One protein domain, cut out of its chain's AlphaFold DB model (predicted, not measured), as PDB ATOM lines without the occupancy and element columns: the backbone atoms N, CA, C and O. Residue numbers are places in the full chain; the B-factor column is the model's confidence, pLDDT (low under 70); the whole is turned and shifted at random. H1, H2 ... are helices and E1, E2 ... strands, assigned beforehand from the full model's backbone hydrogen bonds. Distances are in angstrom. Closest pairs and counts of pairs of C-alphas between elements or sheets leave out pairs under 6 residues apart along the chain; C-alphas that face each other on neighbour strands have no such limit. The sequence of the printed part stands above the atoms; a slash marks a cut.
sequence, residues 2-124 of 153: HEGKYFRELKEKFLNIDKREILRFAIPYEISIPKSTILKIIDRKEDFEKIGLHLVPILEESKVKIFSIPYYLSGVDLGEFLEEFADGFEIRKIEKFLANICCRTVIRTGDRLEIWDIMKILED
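This is residues 2 to 124 of the 153 residues of the protein "MutL_C domain-containing protein" of Candidatus Calescamantes bacterium (UniProt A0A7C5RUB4). A small, twisted sheet of three strands, with H2 and H3 packed on it and H4 grazing it, makes one end of an elongated domain. Next come H1 and H5, touching and running opposite ways, and H6 lies at the far end; residues 108 to 116, of which 115 and 116 belong to H6, stick out. The printed part has 123 residues, with six named helices and three named strands in the order H1 E1 H2 H3 E2 E3 H4 H5 H6; the antiparallel sheet runs E1 E3 E2, and the class is mixed. It is only just compact, close to loose, with a radius of gyration of the C-alphas of 16.1 A and spans of 51 by 28 by 26 A.

H1, residues 2 to 15, touches H5, residues 91 to 105, at a steep tilt of 44 degrees, opposite ways; the closest C-alphas, of Glu 3 and Cys 102, are 5.6 A apart. Edge strand E1, residues 22 to 32, bends by 94 degrees at residue 26 and is antiparallel to inner strand E3, residues 63 to 70; N 23 and O 69, 2.8 A apart, are within hydrogen-bond range. E3 forms a hairpin with edge strand E2, residues 54 to 58, where N 56 and O 65 are within range at 2.8 A. H2, residues 35 to 43, is on the sheet over E3 and E2 at a height of 9.2 A. H3, residues 45 to 50, is on it too, its C-alpha 48 lying 7.1 A from C-alpha 54, their closest. E1, H2, H3 and E2 form a split strand-helix-strand unit, two strands running the same way with E3 between them; its crossover is right-handed. H4, residues 78 to 85, only just touches H2, with 3 pairs of C-alphas within 8 A, the closest being Thr 37 and Glu 83 at 6.1 A. H6, residues 115 to 123, is close to H1 but not clearly touching, with C-alphas 2 and 121 closest at 7.3 A. In the six helices every O i to N i+4 pair is within hydrogen-bond range.

H1 begins at C-alpha 2 (-48.270, -47.654, -23.224) and is 19.6 A long; E1 measures 22.2 A, E3 19.9 A and H5 20.8 A. H6 ends at C-alpha 123 (-51.084, -52.406, -13.117).

The C-alphas farthest apart, of Glu 60 and Leu 122, are 51.8 A apart. The printed part has no cut, and no link is long. The model's pLDDT is under 70 at residues 2 to 5, 18 and 103 to 124.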
ATOM      1  N   HIS A   2     -48.606 -48.940 -23.858       57.28
ATOM      2  CA  HIS A   2     -48.270 -47.654 -23.224       57.28
ATOM      3  C   HIS A   2     -48.501 -46.450 -24.120       57.28
ATOM      4  O   HIS A   2     -49.117 -45.489 -23.698       57.28
ATOM      5  N   GLU A   3     -48.113 -46.549 -25.384       61.22
ATOM      6  CA  GLU A   3     -48.254 -45.460 -26.347       61.22
ATOM      7  C   GLU A   3     -49.706 -45.019 -26.574       61.22
ATOM      8  O   GLU A   3     -49.986 -43.829 -26.589       61.22
ATOM      9  N   GLY A   4     -50.657 -45.956 -26.679       66.06
ATOM     10  CA  GLY A   4     -52.072 -45.623 -26.884       66.06
ATOM     11  C   GLY A   4     -52.753 -45.088 -25.622       66.06
ATOM     12  O   GLY A   4     -53.616 -44.216 -25.711       66.06
ATOM     13  N   LYS A   5     -52.364 -45.586 -24.440       68.44
ATOM     14  CA  LYS A   5     -52.855 -45.072 -23.153       68.44
ATOM     15  C   LYS A   5     -52.275 -43.686 -22.868       68.44
ATOM     16  O   LYS A   5     -53.043 -42.753 -22.662       68.44
ATOM     17  N   TYR A   6     -50.957 -43.544 -22.971       71.94
ATOM     18  CA  TYR A   6     -50.245 -42.283 -22.795       71.94
ATOM     19  C   TYR A   6     -50.721 -41.224 -23.794       71.94
ATOM     20  O   TYR A   6     -50.960 -40.088 -23.406       71.94
ATOM     21  N   PHE A   7     -51.001 -41.598 -25.049       76.69
ATOM     22  CA  PHE A   7     -51.615 -40.692 -26.020       76.69
ATOM     23  C   PHE A   7     -52.992 -40.186 -25.578       76.69
ATOM     24  O   PHE A   7     -53.267 -38.992 -25.684       76.69
ATOM     25  N   ARG A   8     -53.862 -41.066 -25.062       77.75
ATOM     26  CA  ARG A   8     -55.179 -40.663 -24.542       77.75
ATOM     27  C   ARG A   8     -55.052 -39.742 -23.332       77.75
ATOM     28  O   ARG A   8     -55.738 -38.727 -23.293       77.75
ATOM     29  N   GLU A   9     -54.155 -40.058 -22.403       77.81
ATOM     30  CA  GLU A   9     -53.874 -39.220 -21.232       77.81
ATOM     31  C   GLU A   9     -53.320 -37.852 -21.635       77.81
ATOM     32  O   GLU A   9     -53.814 -36.829 -21.170       77.81
ATOM     33  N   LEU A  10     -52.343 -37.802 -22.544       77.69
ATOM     34  CA  LEU A  10     -51.798 -36.545 -23.053       77.69
ATOM     35  C   LEU A  10     -52.846 -35.725 -23.798       77.69
ATOM     36  O   LEU A  10     -52.902 -34.512 -23.622       77.69
ATOM     37  N   LYS A  11     -53.699 -36.367 -24.601       80.75
ATOM     38  CA  LYS A  11     -54.802 -35.694 -25.291       80.75
ATOM     39  C   LYS A  11     -55.814 -35.128 -24.297       80.75
ATOM     40  O   LYS A  11     -56.274 -34.005 -24.479       80.75
ATOM     41  N   GLU A  12     -56.134 -35.863 -23.236       81.19
ATOM     42  CA  GLU A  12     -57.012 -35.377 -22.172       81.19
ATOM     43  C   GLU A  12     -56.387 -34.194 -21.424       81.19
ATOM     44  O   GLU A  12     -57.048 -33.173 -21.254       81.19
ATOM     45  N   LYS A  13     -55.101 -34.278 -21.060       78.06
ATOM     46  CA  LYS A  13     -54.352 -33.159 -20.464       78.06
ATOM     47  C   LYS A  13     -54.299 -31.958 -21.412       78.06
ATOM     48  O   LYS A  13     -54.460 -30.824 -20.985       78.06
ATOM     49  N   PHE A  14     -54.129 -32.173 -22.713       77.81
ATOM     50  CA  PHE A  14     -54.146 -31.087 -23.691       77.81
ATOM     51  C   PHE A  14     -55.520 -30.400 -23.755       77.81
ATOM     52  O   PHE A  14     -55.587 -29.176 -23.779       77.81
ATOM     53  N   LEU A  15     -56.619 -31.158 -23.751       77.00
ATOM     54  CA  LEU A  15     -57.976 -30.613 -23.880       77.00
ATOM     55  C   LEU A  15     -58.540 -30.040 -22.571       77.00
ATOM     56  O   LEU A  15     -59.376 -29.142 -22.617       77.00
ATOM     57  N   ASN A  16     -58.097 -30.542 -21.418       78.25
ATOM     58  CA  ASN A  16     -58.621 -30.165 -20.111       78.25
ATOM     59  C   ASN A  16     -57.573 -29.394 -19.297       78.25
ATOM     60  O   ASN A  16     -56.606 -29.976 -18.805       78.25
ATOM     61  N   ILE A  17     -57.796 -28.085 -19.144       72.19
ATOM     62  CA  ILE A  17     -56.896 -27.156 -18.443       72.19
ATOM     63  C   ILE A  17     -56.637 -27.612 -16.997       72.19
ATOM     64  O   ILE A  17     -55.489 -27.574 -16.556       72.19
ATOM     65  N   ASP A  18     -57.654 -28.120 -16.294       69.81
ATOM     66  CA  ASP A  18     -57.563 -28.502 -14.876       69.81
ATOM     67  C   ASP A  18     -56.709 -29.755 -14.636       69.81
ATOM     68  O   ASP A  18     -56.215 -29.983 -13.533       69.81
ATOM     69  N   LYS A  19     -56.512 -30.580 -15.671       73.44
ATOM     70  CA  LYS A  19     -55.700 -31.803 -15.598       73.44
ATOM     71  C   LYS A  19     -54.244 -31.588 -16.016       73.44
ATOM     72  O   LYS A  19     -53.476 -32.553 -16.059       73.44
ATOM     73  N   ARG A  20     -53.842 -30.357 -16.352       79.44
ATOM     74  CA  ARG A  20     -52.476 -30.074 -16.805       79.44
ATOM     75  C   ARG A  20     -51.511 -29.910 -15.651       79.44
ATOM     76  O   ARG A  20     -51.636 -29.025 -14.813       79.44
ATOM     77  N   GLU A  21     -50.455 -30.703 -15.704       81.81
ATOM     78  CA  GLU A  21     -49.259 -30.463 -14.915       81.81
ATOM     79  C   GLU A  21     -48.439 -29.375 -15.610       81.81
ATOM     80  O   GLU A  21     -48.023 -29.539 -16.760       81.81
ATOM     81  N   ILE A  22     -48.234 -28.248 -14.930       85.81
ATOM     82  CA  ILE A  22     -47.454 -27.117 -15.438       85.81
ATOM     83  C   ILE A  22     -46.080 -27.119 -14.775       85.81
ATOM     84  O   ILE A  22     -45.965 -26.999 -13.555       85.81
ATOM     85  N   LEU A  23     -45.037 -27.190 -15.597       80.38
ATOM     86  CA  LEU A  23     -43.663 -26.962 -15.189       80.38
ATOM     87  C   LEU A  23     -43.375 -25.462 -15.275       80.38
ATOM     88  O   LEU A  23     -43.449 -24.863 -16.347       80.38
ATOM     89  N   ARG A  24     -43.056 -24.848 -14.134       83.00
ATOM     90  CA  ARG A  24     -42.640 -23.443 -14.049       83.00
ATOM     91  C   ARG A  24     -41.125 -23.376 -13.956       83.00
ATOM     92  O   ARG A  24     -40.530 -24.089 -13.149       83.00
ATOM     93  N   PHE A  25     -40.510 -22.515 -14.754       77.44
ATOM     94  CA  PHE A  25     -39.072 -22.312 -14.685       77.44
ATOM     95  C   PHE A  25     -38.732 -21.346 -13.547       77.44
ATOM     96  O   PHE A  25     -39.363 -20.301 -13.401       77.44
ATOM     97  N   ALA A  26     -37.716 -21.682 -12.750       72.56
ATOM     98  CA  ALA A  26     -37.205 -20.784 -11.710       72.56
ATOM     99  C   ALA A  26     -36.579 -19.511 -12.309       72.56
ATOM    100  O   ALA A  26     -36.660 -18.435 -11.723       72.56
ATOM    101  N   ILE A  27     -35.979 -19.646 -13.495       75.56
ATOM    102  CA  ILE A  27     -35.452 -18.561 -14.321       75.56
ATOM    103  C   ILE A  27     -36.092 -18.711 -15.705       75.56
ATOM    104  O   ILE A  27     -36.103 -19.833 -16.210       75.56
ATOM    105  N   PRO A  28     -36.612 -17.638 -16.330       81.75
ATOM    106  CA  PRO A  28     -37.240 -17.740 -17.642       81.75
ATOM    107  C   PRO A  28     -36.291 -18.358 -18.666       81.75
ATOM    108  O   PRO A  28     -35.145 -17.928 -18.797       81.75
ATOM    109  N   TYR A  29     -36.777 -19.357 -19.394       82.25
ATOM    110  CA  TYR A  29     -36.014 -19.998 -20.451       82.25
ATOM    111  C   TYR A  29     -36.068 -19.133 -21.711       82.25
ATOM    112  O   TYR A  29     -37.152 -18.812 -22.200       82.25
ATOM    113  N   GLU A  30     -34.909 -18.718 -22.214       88.00
ATOM    114  CA  GLU A  30     -34.799 -17.887 -23.411       88.00
ATOM    115  C   GLU A  30     -34.483 -18.743 -24.631       88.00
ATOM    116  O   GLU A  30     -33.535 -19.528 -24.625       88.00
ATOM    117  N   ILE A  31     -35.243 -18.535 -25.703       91.31
ATOM    118  CA  ILE A  31     -34.971 -19.139 -27.006       91.31
ATOM    119  C   ILE A  31     -34.903 -18.067 -28.089       91.31
ATOM    120  O   ILE A  31     -35.576 -17.039 -27.997       91.31
ATOM    121  N   SER A  32     -34.105 -18.324 -29.122       93.12
ATOM    122  CA  SER A  32     -34.036 -17.499 -30.328       93.12
ATOM    123  C   SER A  32     -34.858 -18.159 -31.430       93.12
ATOM    124  O   SER A  32     -34.629 -19.327 -31.731       93.12
ATOM    125  N   ILE A  33     -35.803 -17.427 -32.019       94.44
ATOM    126  CA  ILE A  33     -36.657 -17.901 -33.119       94.44
ATOM    127  C   ILE A  33     -36.848 -16.781 -34.152       94.44
ATOM    128  O   ILE A  33     -36.663 -15.606 -33.815       94.44
ATOM    129  N   PRO A  34     -37.222 -17.082 -35.409       95.81
ATOM    130  CA  PRO A  34     -37.399 -16.063 -36.438       95.81
ATOM    131  C   PRO A  34     -38.417 -14.980 -36.049       95.81
ATOM    132  O   PRO A  34     -39.487 -15.272 -35.511       95.81
ATOM    133  N   LYS A  35     -38.138 -13.716 -36.396       95.50
ATOM    134  CA  LYS A  35     -39.055 -12.588 -36.132       95.50
ATOM    135  C   LYS A  35     -40.444 -12.787 -36.744       95.50
ATOM    136  O   LYS A  35     -41.437 -12.390 -36.144       95.50
ATOM    137  N   SER A  36     -40.522 -13.427 -37.911       95.31
ATOM    138  CA  SER A  36     -41.792 -13.798 -38.549       95.31
ATOM    139  C   SER A  36     -42.640 -14.713 -37.660       95.31
ATOM    140  O   SER A  36     -43.848 -14.521 -37.569       95.31
ATOM    141  N   THR A  37     -42.013 -15.668 -36.974       95.50
ATOM    142  CA  THR A  37     -42.663 -16.564 -36.011       95.50
ATOM    143  C   THR A  37     -43.110 -15.798 -34.767       95.50
ATOM    144  O   THR A  37     -44.242 -15.960 -34.321       95.50
ATOM    145  N   ILE A  38     -42.267 -14.899 -34.250       96.19
ATOM    146  CA  ILE A  38     -42.595 -14.057 -33.087       96.19
ATOM    147  C   ILE A  38     -43.851 -13.223 -33.335       96.19
ATOM    148  O   ILE A  38     -44.720 -13.178 -32.470       96.19
ATOM    149  N   LEU A  39     -43.972 -12.599 -34.509       96.00
ATOM    150  CA  LEU A  39     -45.155 -11.810 -34.864       96.00
ATOM    151  C   LEU A  39     -46.436 -12.655 -34.804       96.00
ATOM    152  O   LEU A  39     -47.410 -12.253 -34.177       96.00
ATOM    153  N   LYS A  40     -46.402 -13.871 -35.359       95.94
ATOM    154  CA  LYS A  40     -47.543 -14.796 -35.302       95.94
ATOM    155  C   LYS A  40     -47.897 -15.211 -33.870       95.94
ATOM    156  O   LYS A  40     -49.079 -15.335 -33.549       95.94
ATOM    157  N   ILE A  41     -46.886 -15.419 -33.023       95.06
ATOM    158  CA  ILE A  41     -47.064 -15.761 -31.605       95.06
ATOM    159  C   ILE A  41     -47.672 -14.586 -30.835       95.06
ATOM    160  O   ILE A  41     -48.531 -14.813 -29.991       95.06
ATOM    161  N   ILE A  42     -47.262 -13.345 -31.123       94.94
ATOM    162  CA  ILE A  42     -47.855 -12.141 -30.521       94.94
ATOM    163  C   ILE A  42     -49.355 -12.089 -30.830       94.94
ATOM    164  O   ILE A  42     -50.153 -11.953 -29.903       94.94
ATOM    165  N   ASP A  43     -49.737 -12.287 -32.094       95.00
ATOM    166  CA  ASP A  43     -51.141 -12.255 -32.532       95.00
ATOM    167  C   ASP A  43     -52.004 -13.359 -31.895       95.00
ATOM    168  O   ASP A  43     -53.217 -13.215 -31.779       95.00
ATOM    169  N   ARG A  44     -51.386 -14.478 -31.494       94.50
ATOM    170  CA  ARG A  44     -52.062 -15.672 -30.951       94.50
ATOM    171  C   ARG A  44     -51.651 -15.991 -29.520       94.50
ATOM    172  O   ARG A  44     -51.781 -17.132 -29.080       94.50
ATOM    173  N   LYS A  45     -51.146 -15.008 -28.773       92.44
ATOM    174  CA  LYS A  45     -50.575 -15.232 -27.436       92.44
ATOM    175  C   LYS A  45     -51.544 -15.970 -26.505       92.44
ATOM    176  O   LYS A  45     -51.140 -16.885 -25.791       92.44
ATOM    177  N   GLU A  46     -52.823 -15.614 -26.571       92.12
ATOM    178  CA  GLU A  46     -53.889 -16.237 -25.783       92.12
ATOM    179  C   GLU A  46     -54.022 -17.742 -26.038       92.12
ATOM    180  O   GLU A  46     -54.340 -18.490 -25.119       92.12
ATOM    181  N   ASP A  47     -53.761 -18.221 -27.254       92.06
ATOM    182  CA  ASP A  47     -53.863 -19.647 -27.570       92.06
ATOM    183  C   ASP A  47     -52.716 -20.446 -26.942       92.06
ATOM    184  O   ASP A  47     -52.927 -21.552 -26.441       92.06
ATOM    185  N   PHE A  48     -51.519 -19.856 -26.884       93.12
ATOM    186  CA  PHE A  48     -50.386 -20.429 -26.159       93.12
ATOM    187  C   PHE A  48     -50.641 -20.446 -24.644       93.12
ATOM    188  O   PHE A  48     -50.419 -21.468 -23.991       93.12
ATOM    189  N   GLU A  49     -51.199 -19.370 -24.083       91.56
ATOM    190  CA  GLU A  49     -51.585 -19.327 -22.666       91.56
ATOM    191  C   GLU A  49     -52.677 -20.365 -22.350       91.56
ATOM    192  O   GLU A  49     -52.568 -21.102 -21.366       91.56
ATOM    193  N   LYS A  50     -53.675 -20.524 -23.234       88.56
ATOM    194  CA  LYS A  50     -54.735 -21.542 -23.117       88.56
ATOM    195  C   LYS A  50     -54.221 -22.967 -23.124       88.56
ATOM    196  O   LYS A  50     -54.943 -23.825 -22.621       88.56
ATOM    197  N   ILE A  51     -53.037 -23.254 -23.673       86.62
ATOM    198  CA  ILE A  51     -52.408 -24.582 -23.583       86.62
ATOM    199  C   ILE A  51     -51.446 -24.709 -22.394       86.62
ATOM    200  O   ILE A  51     -50.943 -25.798 -22.156       86.62
ATOM    201  N   GLY A  52     -51.250 -23.654 -21.597       87.50
ATOM    202  CA  GLY A  52     -50.362 -23.638 -20.429       87.50
ATOM    203  C   GLY A  52     -48.938 -23.152 -20.719       87.50
ATOM    204  O   GLY A  52     -48.055 -23.319 -19.873       87.50
ATOM    205  N   LEU A  53     -48.700 -22.569 -21.901       92.06
ATOM    206  CA  LEU A  53     -47.442 -21.908 -22.246       92.06
ATOM    207  C   LEU A  53     -47.520 -20.434 -21.833       92.06
ATOM    208  O   LEU A  53     -48.181 -19.632 -22.491       92.06
ATOM    209  N   HIS A  54     -46.817 -20.054 -20.768       94.12
ATOM    210  CA  HIS A  54     -46.653 -18.639 -20.433       94.12
ATOM    211  C   HIS A  54     -45.348 -18.140 -21.029       94.12
ATOM    212  O   HIS A  54     -44.263 -18.562 -20.619       94.12
ATOM    213  N   LEU A  55     -45.462 -17.231 -21.994       95.00
ATOM    214  CA  LEU A  55     -44.335 -16.703 -22.744       95.00
ATOM    215  C   LEU A  55     -44.439 -15.187 -22.940       95.00
ATOM    216  O   LEU A  55     -45.529 -14.612 -22.973       95.00
ATOM    217  N   VAL A  56     -43.285 -14.545 -23.092       96.12
ATOM    218  CA  VAL A  56     -43.138 -13.126 -23.419       96.12
ATOM    219  C   VAL A  56     -42.197 -13.009 -24.618       96.12
ATOM    220  O   VAL A  56     -41.007 -13.306 -24.486       96.12
ATOM    221  N   PRO A  57     -42.700 -12.601 -25.792       94.94
ATOM    222  CA  PRO A  57     -41.860 -12.384 -26.963       94.94
ATOM    223  C   PRO A  57     -41.056 -11.079 -26.853       94.94
ATOM    224  O   PRO A  57     -41.539 -10.095 -26.299       94.94
ATOM    225  N   ILE A  58     -39.841 -11.071 -27.404       94.69
ATOM    226  CA  ILE A  58     -38.919  -9.928 -27.483       94.69
ATOM    227  C   ILE A  58     -38.511  -9.770 -28.953       94.69
ATOM    228  O   ILE A  58     -37.615 -10.455 -29.456       94.69
ATOM    229  N   LEU A  59     -39.218  -8.900 -29.672       92.12
ATOM    230  CA  LEU A  59     -39.118  -8.793 -31.129       92.12
ATOM    231  C   LEU A  59     -37.785  -8.179 -31.587       92.12
ATOM    232  O   LEU A  59     -37.246  -8.544 -32.637       92.12
ATOM    233  N   GLU A  60     -37.237  -7.255 -30.804       92.00
ATOM    234  CA  GLU A  60     -35.993  -6.544 -31.091       92.00
ATOM    235  C   GLU A  60     -34.824  -7.532 -31.176       92.00
ATOM    236  O   GLU A  60     -34.088  -7.535 -32.168       92.00
ATOM    237  N   GLU A  61     -34.746  -8.433 -30.194       91.81
ATOM    238  CA  GLU A  61     -33.709  -9.460 -30.046       91.81
ATOM    239  C   GLU A  61     -34.011 -10.769 -30.787       91.81
ATOM    240  O   GLU A  61     -33.170 -11.663 -30.802       91.81
ATOM    241  N   SER A  62     -35.185 -10.898 -31.416       93.69
ATOM    242  CA  SER A  62     -35.642 -12.156 -32.025       93.69
ATOM    243  C   SER A  62     -35.710 -13.320 -31.022       93.69
ATOM    244  O   SER A  62     -35.357 -14.455 -31.342       93.69
ATOM    245  N   LYS A  63     -36.164 -13.040 -29.796       94.25
ATOM    246  CA  LYS A  63     -36.220 -14.017 -28.702       94.25
ATOM    247  C   LYS A  63     -37.618 -14.186 -28.132       94.25
ATOM    248  O   LYS A  63     -38.472 -13.312 -28.255       94.25
ATOM    249  N   VAL A  64     -37.825 -15.292 -27.431       95.25
ATOM    250  CA  VAL A  64     -38.991 -15.514 -26.573       95.25
ATOM    251  C   VAL A  64     -38.514 -15.977 -25.201       95.25
ATOM    252  O   VAL A  64     -37.711 -16.901 -25.098       95.25
ATOM    253  N   LYS A  65     -39.022 -15.331 -24.148       95.19
ATOM    254  CA  LYS A  65     -38.885 -15.776 -22.757       95.19
ATOM    255  C   LYS A  65     -40.044 -16.686 -22.404       95.19
ATOM    256  O   LYS A  65     -41.194 -16.288 -22.557       95.19
ATOM    257  N   ILE A  66     -39.758 -17.869 -21.885       93.06
ATOM    258  CA  ILE A  66     -40.756 -18.856 -21.480       93.06
ATOM    259  C   ILE A  66     -40.682 -19.019 -19.963       93.06
ATOM    260  O   ILE A  66     -39.639 -19.350 -19.404       93.06
ATOM    261  N   PHE A  67     -41.797 -18.769 -19.286       87.06
ATOM    262  CA  PHE A  67     -41.920 -18.832 -17.827       87.06
ATOM    263  C   PHE A  67     -42.496 -20.169 -17.363       87.06
ATOM    264  O   PHE A  67     -42.160 -20.654 -16.282       87.06
ATOM    265  N   SER A  68     -43.340 -20.791 -18.185       86.12
ATOM    266  CA  SER A  68     -43.860 -22.125 -17.914       86.12
ATOM    267  C   SER A  68     -44.279 -22.854 -19.175       86.12
ATOM    268  O   SER A  68     -44.665 -22.234 -20.168       86.12
ATOM    269  N   ILE A  69     -44.267 -24.179 -19.081       88.69
ATOM    270  CA  ILE A  69     -44.767 -25.094 -20.101       88.69
ATOM    271  C   ILE A  69     -45.616 -26.197 -19.460       88.69
ATOM    272  O   ILE A  69     -45.410 -26.535 -18.291       88.69
ATOM    273  N   PRO A  70     -46.525 -26.834 -20.207       87.56
ATOM    274  CA  PRO A  70     -47.059 -28.132 -19.828       87.56
ATOM    275  C   PRO A  70     -45.943 -29.165 -19.695       87.56
ATOM    276  O   PRO A  70     -45.035 -29.220 -20.523       87.56
ATOM    277  N   TYR A  71     -46.040 -30.025 -18.685       80.88
ATOM    278  CA  TYR A  71     -45.010 -31.012 -18.369       80.88
ATOM    279  C   TYR A  71     -44.709 -31.964 -19.534       80.88
ATOM    280  O   TYR A  71     -43.565 -32.361 -19.726       80.88
ATOM    281  N   TYR A  72     -45.700 -32.279 -20.374       79.12
ATOM    282  CA  TYR A  72     -45.500 -33.139 -21.546       79.12
ATOM    283  C   TYR A  72     -44.612 -32.519 -22.638       79.12
ATOM    284  O   TYR A  72     -44.173 -33.239 -23.529       79.12
ATOM    285  N   LEU A  73     -44.347 -31.207 -22.588       81.94
ATOM    286  CA  LEU A  73     -43.356 -30.543 -23.442       81.94
ATOM    287  C   LEU A  73     -41.938 -30.607 -22.855       81.94
ATOM    288  O   LEU A  73     -40.995 -30.121 -23.474       81.94
ATOM    289  N   SER A  74     -41.756 -31.199 -21.672       78.12
ATOM    290  CA  SER A  74     -40.430 -31.418 -21.095       78.12
ATOM    291  C   SER A  74     -39.594 -32.311 -22.017       78.12
ATOM    292  O   SER A  74     -39.998 -33.421 -22.355       78.12
ATOM    293  N   GLY A  75     -38.418 -31.825 -22.421       72.62
ATOM    294  CA  GLY A  75     -37.529 -32.524 -23.357       72.62
ATOM    295  C   GLY A  75     -37.900 -32.374 -24.838       72.62
ATOM    296  O   GLY A  75     -37.246 -32.981 -25.683       72.62
ATOM    297  N   VAL A  76     -38.921 -31.576 -25.167       82.00
ATOM    298  CA  VAL A  76     -39.219 -31.151 -26.543       82.00
ATOM    299  C   VAL A  76     -38.414 -29.893 -26.871       82.00
ATOM    300  O   VAL A  76     -38.229 -29.033 -26.010       82.00
ATOM    301  N   ASP A  77     -37.961 -29.765 -28.120       83.44
ATOM    302  CA  ASP A  77     -37.404 -28.507 -28.614       83.44
ATOM    303  C   ASP A  77     -38.518 -27.452 -28.704       83.44
ATOM    304  O   ASP A  77     -39.429 -27.532 -29.533       83.44
ATOM    305  N   LEU A  78     -38.473 -26.474 -27.797       86.25
ATOM    306  CA  LEU A  78     -39.494 -25.434 -27.704       86.25
ATOM    307  C   LEU A  78     -39.438 -24.450 -28.881       86.25
ATOM    308  O   LEU A  78     -40.456 -23.829 -29.176       86.25
ATOM    309  N   GLY A  79     -38.292 -24.311 -29.555       88.88
ATOM    310  CA  GLY A  79     -38.163 -23.498 -30.762       88.88
ATOM    311  C   GLY A  79     -38.910 -24.130 -31.931       88.88
ATOM    312  O   GLY A  79     -39.799 -23.494 -32.497       88.88
ATOM    313  N   GLU A  80     -38.635 -25.408 -32.213       89.50
ATOM    314  CA  GLU A  80     -39.354 -26.163 -33.251       89.50
ATOM    315  C   GLU A  80     -40.862 -26.203 -32.975       89.50
ATOM    316  O   GLU A  80     -41.669 -25.980 -33.878       89.50
ATOM    317  N   PHE A  81     -41.254 -26.428 -31.716       90.88
ATOM    318  CA  PHE A  81     -42.661 -26.418 -31.318       90.88
ATOM    319  C   PHE A  81     -43.333 -25.072 -31.611       90.88
ATOM    320  O   PHE A  81     -44.419 -25.025 -32.190       90.88
ATOM    321  N   LEU A  82     -42.700 -23.965 -31.216       93.81
ATOM    322  CA  LEU A  82     -43.259 -22.634 -31.431       93.81
ATOM    323  C   LEU A  82     -43.350 -22.286 -32.916       93.81
ATOM    324  O   LEU A  82     -44.322 -21.652 -33.311       93.81
ATOM    325  N   GLU A  83     -42.404 -22.731 -33.741       93.38
ATOM    326  CA  GLU A  83     -42.481 -22.581 -35.196       93.38
ATOM    327  C   GLU A  83     -43.599 -23.427 -35.822       93.38
ATOM    328  O   GLU A  83     -44.374 -22.912 -36.631       93.38
ATOM    329  N   GLU A  84     -43.741 -24.696 -35.423       91.50
ATOM    330  CA  GLU A  84     -44.763 -25.611 -35.952       91.50
ATOM    331  C   GLU A  84     -46.197 -25.129 -35.659       91.50
ATOM    332  O   GLU A  84     -47.102 -25.259 -36.502       91.50
ATOM    333  N   PHE A  85     -46.392 -24.551 -34.469       93.94
ATOM    334  CA  PHE A  85     -47.688 -24.104 -33.952       93.94
ATOM    335  C   PHE A  85     -47.911 -22.587 -34.018       93.94
ATOM    336  O   PHE A  85     -48.968 -22.117 -33.598       93.94
ATOM    337  N   ALA A  86     -46.990 -21.814 -34.603       93.81
ATOM    338  CA  ALA A  86     -47.125 -20.359 -34.746       93.81
ATOM    339  C   ALA A  86     -48.407 -19.934 -35.478       93.81
ATOM    340  O   ALA A  86     -49.003 -18.911 -35.155       93.81
ATOM    341  N   ASP A  87     -48.843 -20.721 -36.465       92.25
ATOM    342  CA  ASP A  87     -50.056 -20.445 -37.244       92.25
ATOM    343  C   ASP A  87     -51.354 -20.894 -36.544       92.25
ATOM    344  O   ASP A  87     -52.449 -20.556 -37.000       92.25
ATOM    345  N   GLY A  88     -51.245 -21.604 -35.417       89.94
ATOM    346  CA  GLY A  88     -52.368 -22.035 -34.592       89.94
ATOM    347  C   GLY A  88     -52.388 -23.532 -34.279       89.94
ATOM    348  O   GLY A  88     -51.635 -24.346 -34.818       89.94
ATOM    349  N   PHE A  89     -53.316 -23.889 -33.392       88.69
ATOM    350  CA  PHE A  89     -53.461 -25.216 -32.798       88.69
ATOM    351  C   PHE A  89     -54.566 -26.034 -33.474       88.69
ATOM    352  O   PHE A  89     -55.618 -26.311 -32.899       88.69
ATOM    353  N   GLU A  90     -54.339 -26.437 -34.723       89.25
ATOM    354  CA  GLU A  90     -55.266 -27.333 -35.419       89.25
ATOM    355  C   GLU A  90     -55.279 -28.724 -34.773       89.25
ATOM    356  O   GLU A  90     -54.225 -29.326 -34.553       89.25
ATOM    357  N   ILE A  91     -56.472 -29.287 -34.541       83.06
ATOM    358  CA  ILE A  91     -56.649 -30.587 -33.863       83.06
ATOM    359  C   ILE A  91     -55.786 -31.683 -34.505       83.06
ATOM    360  O   ILE A  91     -55.109 -32.425 -33.799       83.06
ATOM    361  N   ARG A  92     -55.742 -31.754 -35.842       84.38
ATOM    362  CA  ARG A  92     -54.936 -32.759 -36.557       84.38
ATOM    363  C   ARG A  92     -53.430 -32.588 -36.332       84.38
ATOM    364  O   ARG A  92     -52.726 -33.590 -36.213       84.38
ATOM    365  N   LYS A  93     -52.927 -31.348 -36.272       86.25
ATOM    366  CA  LYS A  93     -51.512 -31.073 -35.963       86.25
ATOM    367  C   LYS A  93     -51.188 -31.472 -34.529       86.25
ATOM    368  O   LYS A  93     -50.199 -32.161 -34.308       86.25
ATOM    369  N   ILE A  94     -52.058 -31.116 -33.582       84.62
ATOM    370  CA  ILE A  94     -51.906 -31.493 -32.173       84.62
ATOM    371  C   ILE A  94     -51.853 -33.014 -32.029       84.62
ATOM    372  O   ILE A  94     -50.944 -33.535 -31.394       84.62
ATOM    373  N   GLU A  95     -52.790 -33.745 -32.636       82.50
ATOM    374  CA  GLU A  95     -52.816 -35.209 -32.554       82.50
ATOM    375  C   GLU A  95     -51.537 -35.832 -33.121       82.50
ATOM    376  O   GLU A  95     -50.959 -36.723 -32.499       82.50
ATOM    377  N   LYS A  96     -51.047 -35.333 -34.260       83.62
ATOM    378  CA  LYS A  96     -49.789 -35.800 -34.851       83.62
ATOM    379  C   LYS A  96     -48.589 -35.513 -33.944       83.62
ATOM    380  O   LYS A  96     -47.734 -36.378 -33.759       83.62
ATOM    381  N   PHE A  97     -48.534 -34.323 -33.359       84.38
ATOM    382  CA  PHE A  97     -47.478 -33.916 -32.439       84.38
ATOM    383  C   PHE A  97     -47.482 -34.748 -31.148       84.38
ATOM    384  O   PHE A  97     -46.450 -35.294 -30.761       84.38
ATOM    385  N   LEU A  98     -48.649 -34.933 -30.525       80.44
ATOM    386  CA  LEU A  98     -48.795 -35.765 -29.330       80.44
ATOM    387  C   LEU A  98     -48.428 -37.226 -29.609       80.44
ATOM    388  O   LEU A  98     -47.768 -37.849 -28.779       80.44
ATOM    389  N   ALA A  99     -48.789 -37.763 -30.777       77.69
ATOM    390  CA  ALA A  99     -48.363 -39.098 -31.189       77.69
ATOM    391  C   ALA A  99     -46.830 -39.185 -31.294       77.69
ATOM    392  O   ALA A  99     -46.233 -40.107 -30.744       77.69
ATOM    393  N   ASN A 100     -46.178 -38.188 -31.903       74.94
ATOM    394  CA  ASN A 100     -44.715 -38.124 -31.988       74.94
ATOM    395  C   ASN A 100     -44.033 -38.036 -30.612       74.94
ATOM    396  O   ASN A 100     -43.009 -38.690 -30.405       74.94
ATOM    397  N   ILE A 101     -44.588 -37.267 -29.667       73.25
ATOM    398  CA  ILE A 101     -44.100 -37.236 -28.279       73.25
ATOM    399  C   ILE A 101     -44.253 -38.614 -27.641       73.25
ATOM    400  O   ILE A 101     -43.283 -39.142 -27.106       73.25
ATOM    401  N   CYS A 102     -45.426 -39.243 -27.750       70.19
ATOM    402  CA  CYS A 102     -45.659 -40.579 -27.195       70.19
ATOM    403  C   CYS A 102     -44.647 -41.596 -27.730       70.19
ATOM    404  O   CYS A 102     -44.073 -42.353 -26.951       70.19
ATOM    405  N   CYS A 103     -44.358 -41.559 -29.034       60.56
ATOM    406  CA  CYS A 103     -43.322 -42.388 -29.641       60.56
ATOM    407  C   CYS A 103     -41.950 -42.185 -28.984       60.56
ATOM    408  O   CYS A 103     -41.163 -43.127 -28.972       60.56
ATOM    409  N   ARG A 104     -41.622 -40.964 -28.526       59.19
ATOM    410  CA  ARG A 104     -40.328 -40.553 -27.940       59.19
ATOM    411  C   ARG A 104     -40.205 -40.797 -26.440       59.19
ATOM    412  O   ARG A 104     -39.093 -41.054 -25.996       59.19
ATOM    413  N   THR A 105     -41.306 -40.744 -25.698       55.09
ATOM    414  CA  THR A 105     -41.308 -40.821 -24.226       55.09
ATOM    415  C   THR A 105     -41.642 -42.214 -23.684       55.09
ATOM    416  O   THR A 105     -41.329 -42.515 -22.537       55.09
ATOM    417  N   VAL A 106     -42.292 -43.075 -24.473       55.81
ATOM    418  CA  VAL A 106     -42.580 -44.457 -24.061       55.81
ATOM    419  C   VAL A 106     -41.294 -45.274 -24.089       55.81
ATOM    420  O   VAL A 106     -40.583 -45.218 -25.085       55.81
ATOM    421  N   ILE A 107     -41.054 -46.057 -23.033       53.84
ATOM    422  CA  ILE A 107     -39.946 -47.015 -22.904       53.84
ATOM    423  C   ILE A 107     -39.735 -47.763 -24.226       53.84
ATOM    424  O   ILE A 107     -40.640 -48.442 -24.727       53.84
ATOM    425  N   ARG A 108     -38.545 -47.607 -24.802       49.75
ATOM    426  CA  ARG A 108     -38.160 -48.172 -26.095       49.75
ATOM    427  C   ARG A 108     -37.251 -49.377 -25.911       49.75
ATOM    428  O   ARG A 108     -36.672 -49.621 -24.856       49.75
ATOM    429  N   THR A 109     -37.084 -50.129 -26.993       38.25
ATOM    430  CA  THR A 109     -36.063 -51.174 -27.091       38.25
ATOM    431  C   THR A 109     -34.683 -50.596 -26.755       38.25
ATOM    432  O   THR A 109     -34.182 -49.756 -27.498       38.25
ATOM    433  N   GLY A 110     -34.067 -51.066 -25.665       45.75
ATOM    434  CA  GLY A 110     -32.730 -50.650 -25.219       45.75
ATOM    435  C   GLY A 110     -32.707 -49.833 -23.924       45.75
ATOM    436  O   GLY A 110     -31.645 -49.721 -23.314       45.75
ATOM    437  N   ASP A 111     -33.855 -49.329 -23.468       52.91
ATOM    438  CA  ASP A 111     -33.952 -48.663 -22.170       52.91
ATOM    439  C   ASP A 111     -33.837 -49.698 -21.037       52.91
ATOM    440  O   ASP A 111     -34.392 -50.799 -21.116       52.91
ATOM    441  N   ARG A 112     -33.101 -49.360 -19.968       47.97
ATOM    442  CA  ARG A 112     -33.089 -50.184 -18.752       47.97
ATOM    443  C   ARG A 112     -34.437 -50.034 -18.061       47.97
ATOM    444  O   ARG A 112     -34.782 -48.951 -17.606       47.97
ATOM    445  N   LEU A 113     -35.175 -51.133 -18.009       49.72
ATOM    446  CA  LEU A 113     -36.415 -51.253 -17.260       49.72
ATOM    447  C   LEU A 113     -36.087 -51.566 -15.804       49.72
ATOM    448  O   LEU A 113     -35.560 -52.642 -15.513       49.72
ATOM    449  N   GLU A 114     -36.419 -50.652 -14.898       55.72
ATOM    450  CA  GLU A 114     -36.432 -50.969 -13.475       55.72
ATOM    451  C   GLU A 114     -37.730 -51.716 -13.134       55.72
ATOM    452  O   GLU A 114     -38.760 -51.582 -13.801       55.72
ATOM    453  N   ILE A 115     -37.707 -52.527 -12.075       52.91
ATOM    454  CA  ILE A 115     -38.849 -53.391 -11.724       52.91
ATOM    455  C   ILE A 115     -40.131 -52.587 -11.439       52.91
ATOM    456  O   ILE A 115     -41.240 -53.056 -11.686       52.91
ATOM    457  N   TRP A 116     -39.965 -51.345 -10.984       48.75
ATOM    458  CA  TRP A 116     -41.037 -50.389 -10.725       48.75
ATOM    459  C   TRP A 116     -41.709 -49.890 -12.009       48.75
ATOM    460  O   TRP A 116     -42.928 -49.720 -12.029       48.75
ATOM    461  N   ASP A 117     -40.948 -49.732 -13.095       47.34
ATOM    462  CA  ASP A 117     -41.499 -49.390 -14.407       47.34
ATOM    463  C   ASP A 117     -42.365 -50.540 -14.925       47.34
ATOM    464  O   ASP A 117     -43.478 -50.320 -15.397       47.34
ATOM    465  N   ILE A 118     -41.905 -51.783 -14.751       59.69
ATOM    466  CA  ILE A 118     -42.648 -52.993 -15.132       59.69
ATOM    467  C   ILE A 118     -43.941 -53.131 -14.317       59.69
ATOM    468  O   ILE A 118     -44.988 -53.442 -14.883       59.69
ATOM    469  N   MET A 119     -43.911 -52.868 -13.007       56.12
ATOM    470  CA  MET A 119     -45.123 -52.905 -12.178       56.12
ATOM    471  C   MET A 119     -46.155 -51.874 -12.634       56.12
ATOM    472  O   MET A 119     -47.320 -52.222 -12.805       56.12
ATOM    473  N   LYS A 120     -45.727 -50.642 -12.920       60.47
ATOM    474  CA  LYS A 120     -46.613 -49.591 -13.438       60.47
ATOM    475  C   LYS A 120     -47.173 -49.929 -14.821       60.47
ATOM    476  O   LYS A 120     -48.296 -49.568 -15.154       60.47
ATOM    477  N   ILE A 121     -46.395 -50.641 -15.635       62.56
ATOM    478  CA  ILE A 121     -46.847 -51.161 -16.924       62.56
ATOM    479  C   ILE A 121     -47.958 -52.207 -16.742       62.56
ATOM    480  O   ILE A 121     -48.942 -52.190 -17.486       62.56
ATOM    481  N   LEU A 122     -47.784 -53.111 -15.775       67.25
ATOM    482  CA  LEU A 122     -48.670 -54.247 -15.526       67.25
ATOM    483  C   LEU A 122     -49.941 -53.884 -14.751       67.25
ATOM    484  O   LEU A 122     -50.965 -54.513 -15.002       67.25
ATOM    485  N   GLU A 123     -49.906 -52.878 -13.870       69.56
ATOM    486  CA  GLU A 123     -51.084 -52.406 -13.117       69.56
ATOM    487  C   GLU A 123     -52.269 -52.076 -14.027       69.56
ATOM    488  O   GLU A 123     -53.420 -52.326 -13.676       69.56
ATOM    489  N   ASP A 124     -51.989 -51.560 -15.221       59.31
ATOM    490  CA  ASP A 124     -53.015 -51.108 -16.150       59.31
ATOM    491  C   ASP A 124     -53.217 -52.045 -17.356       59.31
ATOM    492  O   ASP A 124     -54.034 -51.765 -18.239       59.31
TER     493      ASP A 124